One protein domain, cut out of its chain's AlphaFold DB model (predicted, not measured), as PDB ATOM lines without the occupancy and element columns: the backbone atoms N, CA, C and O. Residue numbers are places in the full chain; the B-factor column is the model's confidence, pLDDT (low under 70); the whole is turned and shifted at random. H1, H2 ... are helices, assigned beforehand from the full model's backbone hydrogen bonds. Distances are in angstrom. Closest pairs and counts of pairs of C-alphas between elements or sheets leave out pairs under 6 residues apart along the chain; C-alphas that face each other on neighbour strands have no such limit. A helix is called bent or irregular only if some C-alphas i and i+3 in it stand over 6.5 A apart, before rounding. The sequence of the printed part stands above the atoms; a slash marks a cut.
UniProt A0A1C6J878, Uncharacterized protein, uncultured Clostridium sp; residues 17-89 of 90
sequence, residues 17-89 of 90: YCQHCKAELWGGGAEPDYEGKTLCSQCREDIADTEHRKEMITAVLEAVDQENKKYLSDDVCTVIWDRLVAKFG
ATOM      1  N   TYR A  17     -25.942  51.545 -23.813       92.94
ATOM      2  CA  TYR A  17     -26.390  52.142 -22.561       92.94
ATOM      3  C   TYR A  17     -25.706  51.452 -21.390       92.94
ATOM      4  O   TYR A  17     -25.597  50.223 -21.360       92.94
ATOM      5  N   CYS A  18     -25.296  52.236 -20.396       94.00
ATOM      6  CA  CYS A  18     -24.750  51.713 -19.155       94.00
ATOM      7  C   CYS A  18     -25.772  50.774 -18.510       94.00
ATOM      8  O   CYS A  18     -26.903  51.164 -18.214       94.00
ATOM      9  N   GLN A  19     -25.383  49.531 -18.251       94.69
ATOM     10  CA  GLN A  19     -26.296  48.537 -17.693       94.69
ATOM     11  C   GLN A  19     -26.792  48.922 -16.292       94.69
ATOM     12  O   GLN A  19     -27.930  48.583 -15.954       94.69
ATOM     13  N   HIS A  20     -25.982  49.676 -15.539       93.56
ATOM     14  CA  HIS A  20     -26.270  50.116 -14.175       93.56
ATOM     15  C   HIS A  20     -27.164  51.365 -14.125       93.56
ATOM     16  O   HIS A  20     -28.284  51.298 -13.629       93.56
ATOM     17  N   CYS A  21     -26.707  52.493 -14.679       94.12
ATOM     18  CA  CYS A  21     -27.408  53.779 -14.568       94.12
ATOM     19  C   CYS A  21     -28.214  54.184 -15.812       94.12
ATOM     20  O   CYS A  21     -28.855  55.229 -15.802       94.12
ATOM     21  N   LYS A  22     -28.182  53.379 -16.885       94.12
ATOM     22  CA  LYS A  22     -28.837  53.644 -18.182       94.12
ATOM     23  C   LYS A  22     -28.340  54.887 -18.929       94.12
ATOM     24  O   LYS A  22     -28.968  55.278 -19.905       94.12
ATOM     25  N   ALA A  23     -27.211  55.470 -18.524       92.25
ATOM     26  CA  ALA A  23     -26.570  56.551 -19.271       92.25
ATOM     27  C   ALA A  23     -26.186  56.100 -20.688       92.25
ATOM     28  O   ALA A  23     -25.746  54.965 -20.875       92.25
ATOM     29  N   GLU A  24     -26.336  56.996 -21.658       93.69
ATOM     30  CA  GLU A  24     -25.906  56.791 -23.041       93.69
ATOM     31  C   GLU A  24     -24.383  56.670 -23.130       93.69
ATOM     32  O   GLU A  24     -23.644  57.394 -22.456       93.69
ATOM     33  N   LEU A  25     -23.916  55.752 -23.970       91.56
ATOM     34  CA  LEU A  25     -22.505  55.476 -24.182       91.56
ATOM     35  C   LEU A  25     -22.160  55.606 -25.662       91.56
ATOM     36  O   LEU A  25     -22.925  55.196 -26.536       91.56
ATOM     37  N   TRP A  26     -20.982  56.171 -25.910       89.44
ATOM     38  CA  TRP A  26     -20.508  56.558 -27.232       89.44
ATOM     39  C   TRP A  26     -19.034  56.178 -27.399       89.44
ATOM     40  O   TRP A  26     -18.243  56.316 -26.457       89.44
ATOM     41  N   GLY A  27     -18.649  55.740 -28.597       86.00
ATOM     42  CA  GLY A  27     -17.284  55.350 -28.930       86.00
ATOM     43  C   GLY A  27     -16.767  54.222 -28.034       86.00
ATOM     44  O   GLY A  27     -17.507  53.335 -27.621       86.00
ATOM     45  N   GLY A  28     -15.487  54.287 -27.653       80.12
ATOM     46  CA  GLY A  28     -14.860  53.260 -26.808       80.12
ATOM     47  C   GLY A  28     -15.519  53.053 -25.434       80.12
ATOM     48  O   GLY A  28     -15.273  52.040 -24.792       80.12
ATOM     49  N   GLY A  29     -16.380  53.972 -24.974       79.31
ATOM     50  CA  GLY A  29     -17.166  53.791 -23.749       79.31
ATOM     51  C   GLY A  29     -18.378  52.864 -23.906       79.31
ATOM     52  O   GLY A  29     -18.948  52.455 -22.898       79.31
ATOM     53  N   ALA A  30     -18.783  52.547 -25.140       84.25
ATOM     54  CA  ALA A  30     -19.874  51.624 -25.452       84.25
ATOM     55  C   ALA A  30     -19.413  50.159 -25.553       84.25
ATOM     56  O   ALA A  30     -20.247  49.250 -25.585       84.25
ATOM     57  N   GLU A  31     -18.100  49.914 -25.576       87.44
ATOM     58  CA  GLU A  31     -17.555  48.563 -25.635       87.44
ATOM     59  C   GLU A  31     -17.760  47.825 -24.297       87.44
ATOM     60  O   GLU A  31     -17.519  48.387 -23.220       87.44
ATOM     61  N   PRO A  32     -18.230  46.567 -24.331       87.31
ATOM     62  CA  PRO A  32     -18.318  45.743 -23.135       87.31
ATOM     63  C   PRO A  32     -16.921  45.398 -22.605       87.31
ATOM     64  O   PRO A  32     -15.969  45.236 -23.367       87.31
ATOM     65  N   ASP A  33     -16.801  45.249 -21.287       85.94
ATOM     66  CA  ASP A  33     -15.564  44.782 -20.665       85.94
ATOM     67  C   ASP A  33     -15.336  43.271 -20.828       85.94
ATOM     68  O   ASP A  33     -16.087  42.565 -21.501       85.94
ATOM     69  N   TYR A  34     -14.276  42.764 -20.190       84.56
ATOM     70  CA  TYR A  34     -13.902  41.351 -20.238       84.56
ATOM     71  C   TYR A  34     -14.974  40.410 -19.651       84.56
ATOM     72  O   TYR A  34     -14.945  39.215 -19.943       84.56
ATOM     73  N   GLU A  35     -15.927  40.921 -18.863       84.81
ATOM     74  CA  GLU A  35     -17.079  40.170 -18.340       84.81
ATOM     75  C   GLU A  35     -18.333  40.337 -19.210       84.81
ATOM     76  O   GLU A  35     -19.405  39.838 -18.865       84.81
ATOM     77  N   GLY A  36     -18.225  41.047 -20.337       88.81
ATOM     78  CA  GLY A  36     -19.348  41.356 -21.214       88.81
ATOM     79  C   GLY A  36     -20.248  42.482 -20.694       88.81
ATOM     80  O   GLY A  36     -21.356  42.654 -21.211       88.81
ATOM     81  N   LYS A  37     -19.826  43.241 -19.672       88.25
ATOM     82  CA  LYS A  37     -20.624  44.328 -19.091       88.25
ATOM     83  C   LYS A  37     -20.306  45.652 -19.761       88.25
ATOM     84  O   LYS A  37     -19.152  46.069 -19.856       88.25
ATOM     85  N   THR A  38     -21.354  46.364 -20.149       92.75
ATOM     86  CA  THR A  38     -21.238  47.722 -20.684       92.75
ATOM     87  C   THR A  38     -21.584  48.723 -19.584       92.75
ATOM     88  O   THR A  38     -22.753  48.913 -19.237       92.75
ATOM     89  N   LEU A  39     -20.560  49.337 -18.991       91.62
ATOM     90  CA  LEU A  39     -20.676  50.278 -17.875       91.62
ATOM     91  C   LEU A  39     -19.990  51.598 -18.223       91.62
ATOM     92  O   LEU A  39     -18.898  51.593 -18.792       91.62
ATOM     93  N   CYS A  40     -20.591  52.720 -17.818       92.06
ATOM     94  CA  CYS A  40     -19.889  54.000 -17.854       92.06
ATOM     95  C   CYS A  40     -18.706  53.994 -16.870       92.06
ATOM     96  O   CYS A  40     -18.693  53.221 -15.908       92.06
ATOM     97  N   SER A  41     -17.730  54.878 -17.096       89.31
ATOM     98  CA  SER A  41     -16.539  55.002 -16.243       89.31
ATOM     99  C   SER A  41     -16.900  55.206 -14.774       89.31
ATOM    100  O   SER A  41     -16.387  54.484 -13.927       89.31
ATOM    101  N   GLN A  42     -17.857  56.093 -14.485       91.44
ATOM    102  CA  GLN A  42     -18.280  56.365 -13.112       91.44
ATOM    103  C   GLN A  42     -18.836  55.113 -12.425       91.44
ATOM    104  O   GLN A  42     -18.374  54.752 -11.354       91.44
ATOM    105  N   CYS A  43     -19.770  54.391 -13.053       92.12
ATOM    106  CA  CYS A  43     -20.312  53.171 -12.449       92.12
ATOM    107  C   CYS A  43     -19.249  52.076 -12.298       92.12
ATOM    108  O   CYS A  43     -19.329  51.281 -11.368       92.12
ATOM    109  N   ARG A  44     -18.263  52.017 -13.202       90.38
ATOM    110  CA  ARG A  44     -17.132  51.090 -13.082       90.38
ATOM    111  C   ARG A  44     -16.283  51.425 -11.856       90.38
ATOM    112  O   ARG A  44     -15.955  50.520 -11.094       90.38
ATOM    113  N   GLU A  45     -15.956  52.698 -11.666       91.25
ATOM    114  CA  GLU A  45     -15.203  53.188 -10.509       91.25
ATOM    115  C   GLU A  45     -15.981  52.989  -9.205       91.25
ATOM    116  O   GLU A  45     -15.428  52.444  -8.257       91.25
ATOM    117  N   ASP A  46     -17.274  53.320  -9.176       91.31
ATOM    118  CA  ASP A  46     -18.129  53.166  -7.992       91.31
ATOM    119  C   ASP A  46     -18.246  51.696  -7.553       91.31
ATOM    120  O   ASP A  46     -18.215  51.384  -6.359       91.31
ATOM    121  N   ILE A  47     -18.381  50.772  -8.515       90.00
ATOM    122  CA  ILE A  47     -18.403  49.331  -8.236       90.00
ATOM    123  C   ILE A  47     -17.039  48.882  -7.711       90.00
ATOM    124  O   ILE A  47     -16.989  48.181  -6.704       90.00
ATOM    125  N   ALA A  48     -15.942  49.298  -8.348       89.12
ATOM    126  CA  ALA A  48     -14.597  48.941  -7.908       89.12
ATOM    127  C   ALA A  48     -14.293  49.463  -6.492       89.12
ATOM    128  O   ALA A  48     -13.770  48.713  -5.670       89.12
ATOM    129  N   ASP A  49     -14.672  50.704  -6.176       91.31
ATOM    130  CA  ASP A  49     -14.539  51.287  -4.835       91.31
ATOM    131  C   ASP A  49     -15.397  50.535  -3.808       91.31
ATOM    132  O   ASP A  49     -14.937  50.212  -2.711       91.31
ATOM    133  N   THR A  50     -16.628  50.174  -4.184       90.00
ATOM    134  CA  THR A  50     -17.515  49.379  -3.326       90.00
ATOM    135  C   THR A  50     -16.911  48.015  -3.004       90.00
ATOM    136  O   THR A  50     -16.905  47.619  -1.837       90.00
ATOM    137  N   GLU A  51     -16.392  47.297  -4.002       90.62
ATOM    138  CA  GLU A  51     -15.757  45.994  -3.791       90.62
ATOM    139  C   GLU A  51     -14.473  46.128  -2.964       90.62
ATOM    140  O   GLU A  51     -14.303  45.410  -1.981       90.62
ATOM    141  N   HIS A  52     -13.636  47.129  -3.247       92.06
ATOM    142  CA  HIS A  52     -12.443  47.394  -2.443       92.06
ATOM    143  C   HIS A  52     -12.784  47.682  -0.971       92.06
ATOM    144  O   HIS A  52     -12.160  47.161  -0.042       92.06
ATOM    145  N   ARG A  53     -13.834  48.469  -0.724       92.31
ATOM    146  CA  ARG A  53     -14.321  48.737   0.629       92.31
ATOM    147  C   ARG A  53     -14.824  47.463   1.315       92.31
ATOM    148  O   ARG A  53     -14.581  47.295   2.512       92.31
ATOM    149  N   LYS A  54     -15.523  46.576   0.599       93.25
ATOM    150  CA  LYS A  54     -15.971  45.278   1.136       93.25
ATOM    151  C   LYS A  54     -14.793  44.392   1.527       93.25
ATOM    152  O   LYS A  54     -14.826  43.809   2.609       93.25
ATOM    153  N   GLU A  55     -13.745  44.336   0.708       94.62
ATOM    154  CA  GLU A  55     -12.512  43.602   1.021       94.62
ATOM    155  C   GLU A  55     -11.877  44.112   2.320       94.62
ATOM    156  O   GLU A  55     -11.580  43.328   3.223       94.62
ATOM    157  N   MET A  56     -11.740  45.436   2.465       95.25
ATOM    158  CA  MET A  56     -11.186  46.041   3.679       95.25
ATOM    159  C   MET A  56     -12.020  45.732   4.927       95.25
ATOM    160  O   MET A  56     -11.462  45.390   5.970       95.25
ATOM    161  N   ILE A  57     -13.350  45.858   4.840       94.62
ATOM    162  CA  ILE A  57     -14.240  45.550   5.967       94.62
ATOM    163  C   ILE A  57     -14.108  44.074   6.337       94.62
ATOM    164  O   ILE A  57     -13.936  43.766   7.515       94.62
ATOM    165  N   THR A  58     -14.135  43.178   5.350       95.25
ATOM    166  CA  THR A  58     -14.011  41.732   5.564       95.25
ATOM    167  C   THR A  58     -12.718  41.402   6.301       95.25
ATOM    168  O   THR A  58     -12.771  40.755   7.342       95.25
ATOM    169  N   ALA A  59     -11.579  41.944   5.860       96.25
ATOM    170  CA  ALA A  59     -10.291  41.722   6.518       96.25
ATOM    171  C   ALA A  59     -10.282  42.171   7.993       96.25
ATOM    172  O   ALA A  59      -9.734  41.489   8.861       96.25
ATOM    173  N   VAL A  60     -10.916  43.308   8.307       95.88
ATOM    174  CA  VAL A  60     -11.049  43.782   9.695       95.88
ATOM    175  C   VAL A  60     -11.947  42.853  10.511       95.88
ATOM    176  O   VAL A  60     -11.612  42.534  11.653       95.88
ATOM    177  N   LEU A  61     -13.074  42.408   9.951       95.25
ATOM    178  CA  LEU A  61     -13.981  41.494  10.643       95.25
ATOM    179  C   LEU A  61     -13.325  40.141  10.914       95.25
ATOM    180  O   LEU A  61     -13.493  39.606  12.007       95.25
ATOM    181  N   GLU A  62     -12.557  39.609   9.966       96.00
ATOM    182  CA  GLU A  62     -11.812  38.358  10.139       96.00
ATOM    183  C   GLU A  62     -10.784  38.475  11.266       96.00
ATOM    184  O   GLU A  62     -10.683  37.579  12.106       96.00
ATOM    185  N   ALA A  63     -10.064  39.596  11.343       96.31
ATOM    186  CA  ALA A  63      -9.129  39.850  12.437       96.31
ATOM    187  C   ALA A  63      -9.846  39.919  13.799       96.31
ATOM    188  O   ALA A  63      -9.366  39.364  14.788       96.31
ATOM    189  N   VAL A  64     -11.020  40.557  13.857       93.50
ATOM    190  CA  VAL A  64     -11.845  40.617  15.076       93.50
ATOM    191  C   VAL A  64     -12.363  39.232  15.470       93.50
ATOM    192  O   VAL A  64     -12.331  38.883  16.649       93.50
ATOM    193  N   ASP A  65     -12.816  38.425  14.510       95.38
ATOM    194  CA  ASP A  65     -13.290  37.060  14.759       95.38
ATOM    195  C   ASP A  65     -12.168  36.153  15.292       95.38
ATOM    196  O   ASP A  65     -12.364  35.416  16.260       95.38
ATOM    197  N   GLN A  66     -10.955  36.275  14.741       96.31
ATOM    198  CA  GLN A  66      -9.771  35.571  15.247       96.31
ATOM    199  C   GLN A  66      -9.445  35.932  16.702       96.31
ATOM    200  O   GLN A  66      -9.089  35.052  17.488       96.31
ATOM    201  N   GLU A  67      -9.583  37.202  17.085       96.69
ATOM    202  CA  GLU A  67      -9.395  37.622  18.477       96.69
ATOM    203  C   GLU A  67     -10.527  37.127  19.390       96.69
ATOM    204  O   GLU A  67     -10.259  36.628  20.485       96.69
ATOM    205  N   ASN A  68     -11.783  37.179  18.938       94.88
ATOM    206  CA  ASN A  68     -12.941  36.708  19.707       94.88
ATOM    207  C   ASN A  68     -12.869  35.210  20.025       94.88
ATOM    208  O   ASN A  68     -13.192  34.806  21.144       94.88
ATOM    209  N   LYS A  69     -12.378  34.396  19.084       96.50
ATOM    210  CA  LYS A  69     -12.181  32.945  19.253       96.50
ATOM    211  C   LYS A  69     -11.249  32.566  20.410       96.50
ATOM    212  O   LYS A  69     -11.260  31.422  20.851       96.50
ATOM    213  N   LYS A  70     -10.459  33.504  20.944       97.00
ATOM    214  CA  LYS A  70      -9.627  33.272  22.140       97.00
ATOM    215  C   LYS A  70     -10.433  33.263  23.442       97.00
ATOM    216  O   LYS A  70      -9.955  32.734  24.442       97.00
ATOM    217  N   TYR A  71     -11.617  33.877  23.445       96.94
ATOM    218  CA  TYR A  71     -12.383  34.169  24.662       96.94
ATOM    219  C   TYR A  71     -13.836  33.683  24.611       96.94
ATOM    220  O   TYR A  71     -14.455  33.527  25.664       96.94
ATOM    221  N   LEU A  72     -14.388  33.469  23.416       96.94
ATOM    222  CA  LEU A  72     -15.781  33.088  23.189       96.94
ATOM    223  C   LEU A  72     -15.870  31.682  22.587       96.94
ATOM    224  O   LEU A  72     -14.913  31.187  21.996       96.94
ATOM    225  N   SER A  73     -17.030  31.038  22.735       97.31
ATOM    226  CA  SER A  73     -17.313  29.783  22.037       97.31
ATOM    227  C   SER A  73     -17.565  30.018  20.548       97.31
ATOM    228  O   SER A  73     -18.025  31.092  20.152       97.31
ATOM    229  N   ASP A  74     -17.349  28.978  19.743       95.75
ATOM    230  CA  ASP A  74     -17.591  29.014  18.298       95.75
ATOM    231  C   ASP A  74     -19.030  29.439  17.965       95.75
ATOM    232  O   ASP A  74     -19.215  30.326  17.139       95.75
ATOM    233  N   ASP A  75     -20.038  28.921  18.680       97.50
ATOM    234  CA  ASP A  75     -21.446  29.304  18.480       97.50
ATOM    235  C   ASP A  75     -21.682  30.814  18.668       97.50
ATOM    236  O   ASP A  75     -22.439  31.441  17.925       97.50
ATOM    237  N   VAL A  76     -21.029  31.421  19.667       96.44
ATOM    238  CA  VAL A  76     -21.143  32.863  19.925       96.44
ATOM    239  C   VAL A  76     -20.416  33.652  18.837       96.44
ATOM    240  O   VAL A  76     -20.966  34.643  18.350       96.44
ATOM    241  N   CYS A  77     -19.226  33.210  18.423       96.25
ATOM    242  CA  CYS A  77     -18.491  33.813  17.311       96.25
ATOM    243  C   CYS A  77     -19.303  33.769  16.011       96.25
ATOM    244  O   CYS A  77     -19.431  34.799  15.357       96.25
ATOM    245  N   THR A  78     -19.948  32.643  15.684       96.69
ATOM    246  CA  THR A  78     -20.824  32.516  14.508       96.69
ATOM    247  C   THR A  78     -21.974  33.519  14.549       96.69
ATOM    248  O   THR A  78     -22.190  34.247  13.585       96.69
ATOM    249  N   VAL A  79     -22.670  33.651  15.685       97.50
ATOM    250  CA  VAL A  79     -23.761  34.635  15.816       97.50
ATOM    251  C   VAL A  79     -23.259  36.073  15.655       97.50
ATOM    252  O   VAL A  79     -23.957  36.912  15.081       97.50
ATOM    253  N   ILE A  80     -22.072  36.391  16.182       95.44
ATOM    254  CA  ILE A  80     -21.456  37.714  16.027       95.44
ATOM    255  C   ILE A  80     -21.093  37.956  14.560       95.44
ATOM    256  O   ILE A  80     -21.457  39.002  14.020       95.44
ATOM    257  N   TRP A  81     -20.430  36.994  13.920       95.75
ATOM    258  CA  TRP A  81     -20.031  37.047  12.518       95.75
ATOM    259  C   TRP A  81     -21.230  37.293  11.603       95.75
ATOM    260  O   TRP A  81     -21.254  38.294  10.891       95.75
ATOM    261  N   ASP A  82     -22.276  36.473  11.711       95.62
ATOM    262  CA  ASP A  82     -23.473  36.577  10.872       95.62
ATOM    263  C   ASP A  82     -24.149  37.949  11.006       95.62
ATOM    264  O   ASP A  82     -24.608  38.542  10.026       95.62
ATOM    265  N   ARG A  83     -24.173  38.509  12.224       95.75
ATOM    266  CA  ARG A  83     -24.700  39.860  12.466       95.75
ATOM    267  C   ARG A  83     -23.835  40.949  11.840       95.75
ATOM    268  O   ARG A  83     -24.382  41.951  11.379       95.75
ATOM    269  N   LEU A  84     -22.513  40.799  11.865       93.25
ATOM    270  CA  LEU A  84     -21.587  41.769  11.282       93.25
ATOM    271  C   LEU A  84     -21.658  41.725   9.753       93.25
ATOM    272  O   LEU A  84     -21.844  42.773   9.139       93.25
ATOM    273  N   VAL A  85     -21.639  40.531   9.160       92.88
ATOM    274  CA  VAL A  85     -21.815  40.310   7.718       92.88
ATOM    275  C   VAL A  85     -23.117  40.947   7.225       92.88
ATOM    276  O   VAL A  85     -23.097  41.826   6.361       92.88
ATOM    277  N   ALA A  86     -24.245  40.634   7.875       93.25
ATOM    278  CA  ALA A  86     -25.542  41.212   7.525       93.25
ATOM    279  C   ALA A  86     -25.581  42.746   7.661       93.25
ATOM    280  O   ALA A  86     -26.231  43.425   6.866       93.25
ATOM    281  N   LYS A  87     -24.895  43.315   8.661       93.19
ATOM    282  CA  LYS A  87     -24.857  44.768   8.883       93.19
ATOM    283  C   LYS A  87     -24.038  45.507   7.825       93.19
ATOM    284  O   LYS A  87     -24.381  46.641   7.491       93.19
ATOM    285  N   PHE A  88     -22.956  44.903   7.348       89.12
ATOM    286  CA  PHE A  88     -22.057  45.529   6.382       89.12
ATOM    287  C   PHE A  88     -22.376  45.176   4.923       89.12
ATOM    288  O   PHE A  88     -21.837  45.832   4.033       89.12
ATOM    289  N   GLY A  89     -23.296  44.236   4.673       84.81
ATOM    290  CA  GLY A  89     -23.727  43.870   3.319       84.81
ATOM    291  C   GLY A  89     -22.615  43.200   2.511       84.81
ATOM    292  O   GLY A  89     -22.471  43.470   1.316       84.81
TER     293      GLY A  89
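Overview. This is residues 17 to 89 of the 90 residues of an uncharacterized protein of uncultured Clostridium sp (UniProt A0A1C6J878). A small head of loops, residues 17 to 40 with the short helix H1 in it, sits at one end of a long helix, H2, and past the far end of H2 a tight turn, residues 69 to 73, leads into H3, which folds back beside the last part of H2, making a helical hairpin. Between head and hairpin, residues 48 to 53 of H2 stand free as a bare neck, and H2 makes most of the length of the rod. The printed part has 73 residues, with three named helices in the order H1, H2, H3 and no named strand. The class is all helix, with 47 of the 73 residues in the helices. The whole is extended, with a radius of gyration of the C-alphas of 18.7 A and spans of 58 by 17 by 16 A.

Along the chain. The printed part begins at Tyr 17, with its C-alpha at (-26.390, 52.142, -22.561). H1 is residues 27 to 30, four residues, with C-alpha 27 at (-17.284, 55.350, -28.930). H2 is residues 41 to 68, 40.5 A from first to last C-alpha, from (-16.539, 55.002, -16.243) to (-12.941, 36.708, 19.707). H3 is residues 74 to 88, 20.8 A from first to last C-alpha, and ends with C-alpha 88 at (-22.057, 45.529, 6.382). None of the three helices is bent or irregular.

Arrangement. H1 and H2 are close but not clearly touching, and their closest C-alphas, those of Gly 29 and Ser 41, are 7.6 A apart. H2 and H3 touch, and H2 does so with residues 57 to 68 alone. Their closest C-alphas, those of Asp 65 and Cys 77, are 6.6 A apart. H2 and H3 form a hairpin and run opposite ways at a shallow tilt of 21 degrees. H1 and H3 are apart. In H2 and H3 every pair of O of residue i and N of residue i+4 is within hydrogen-bond range. H1 is too short for such a pair, and its one pair of O of residue i and N of residue i+3 is within range.

Size, cuts and confidence. The two C-alphas farthest apart in the domain, those of Gly 27 and Tyr 71, are 57.8 A apart, and the first and last printed C-alphas, those of Tyr 17 and Gly 89, are 27.3 A apart. The printed part has no cut. The link from H2 to H3, of 5 residues, is tight, the link from H1 to H2, of 10 residues, is short, and neither is long. The mean pLDDT of the printed part is 92.4, and no printed residue is under 70. H1 has a mean pLDDT of 82, H2 of 93 and H3 of 95.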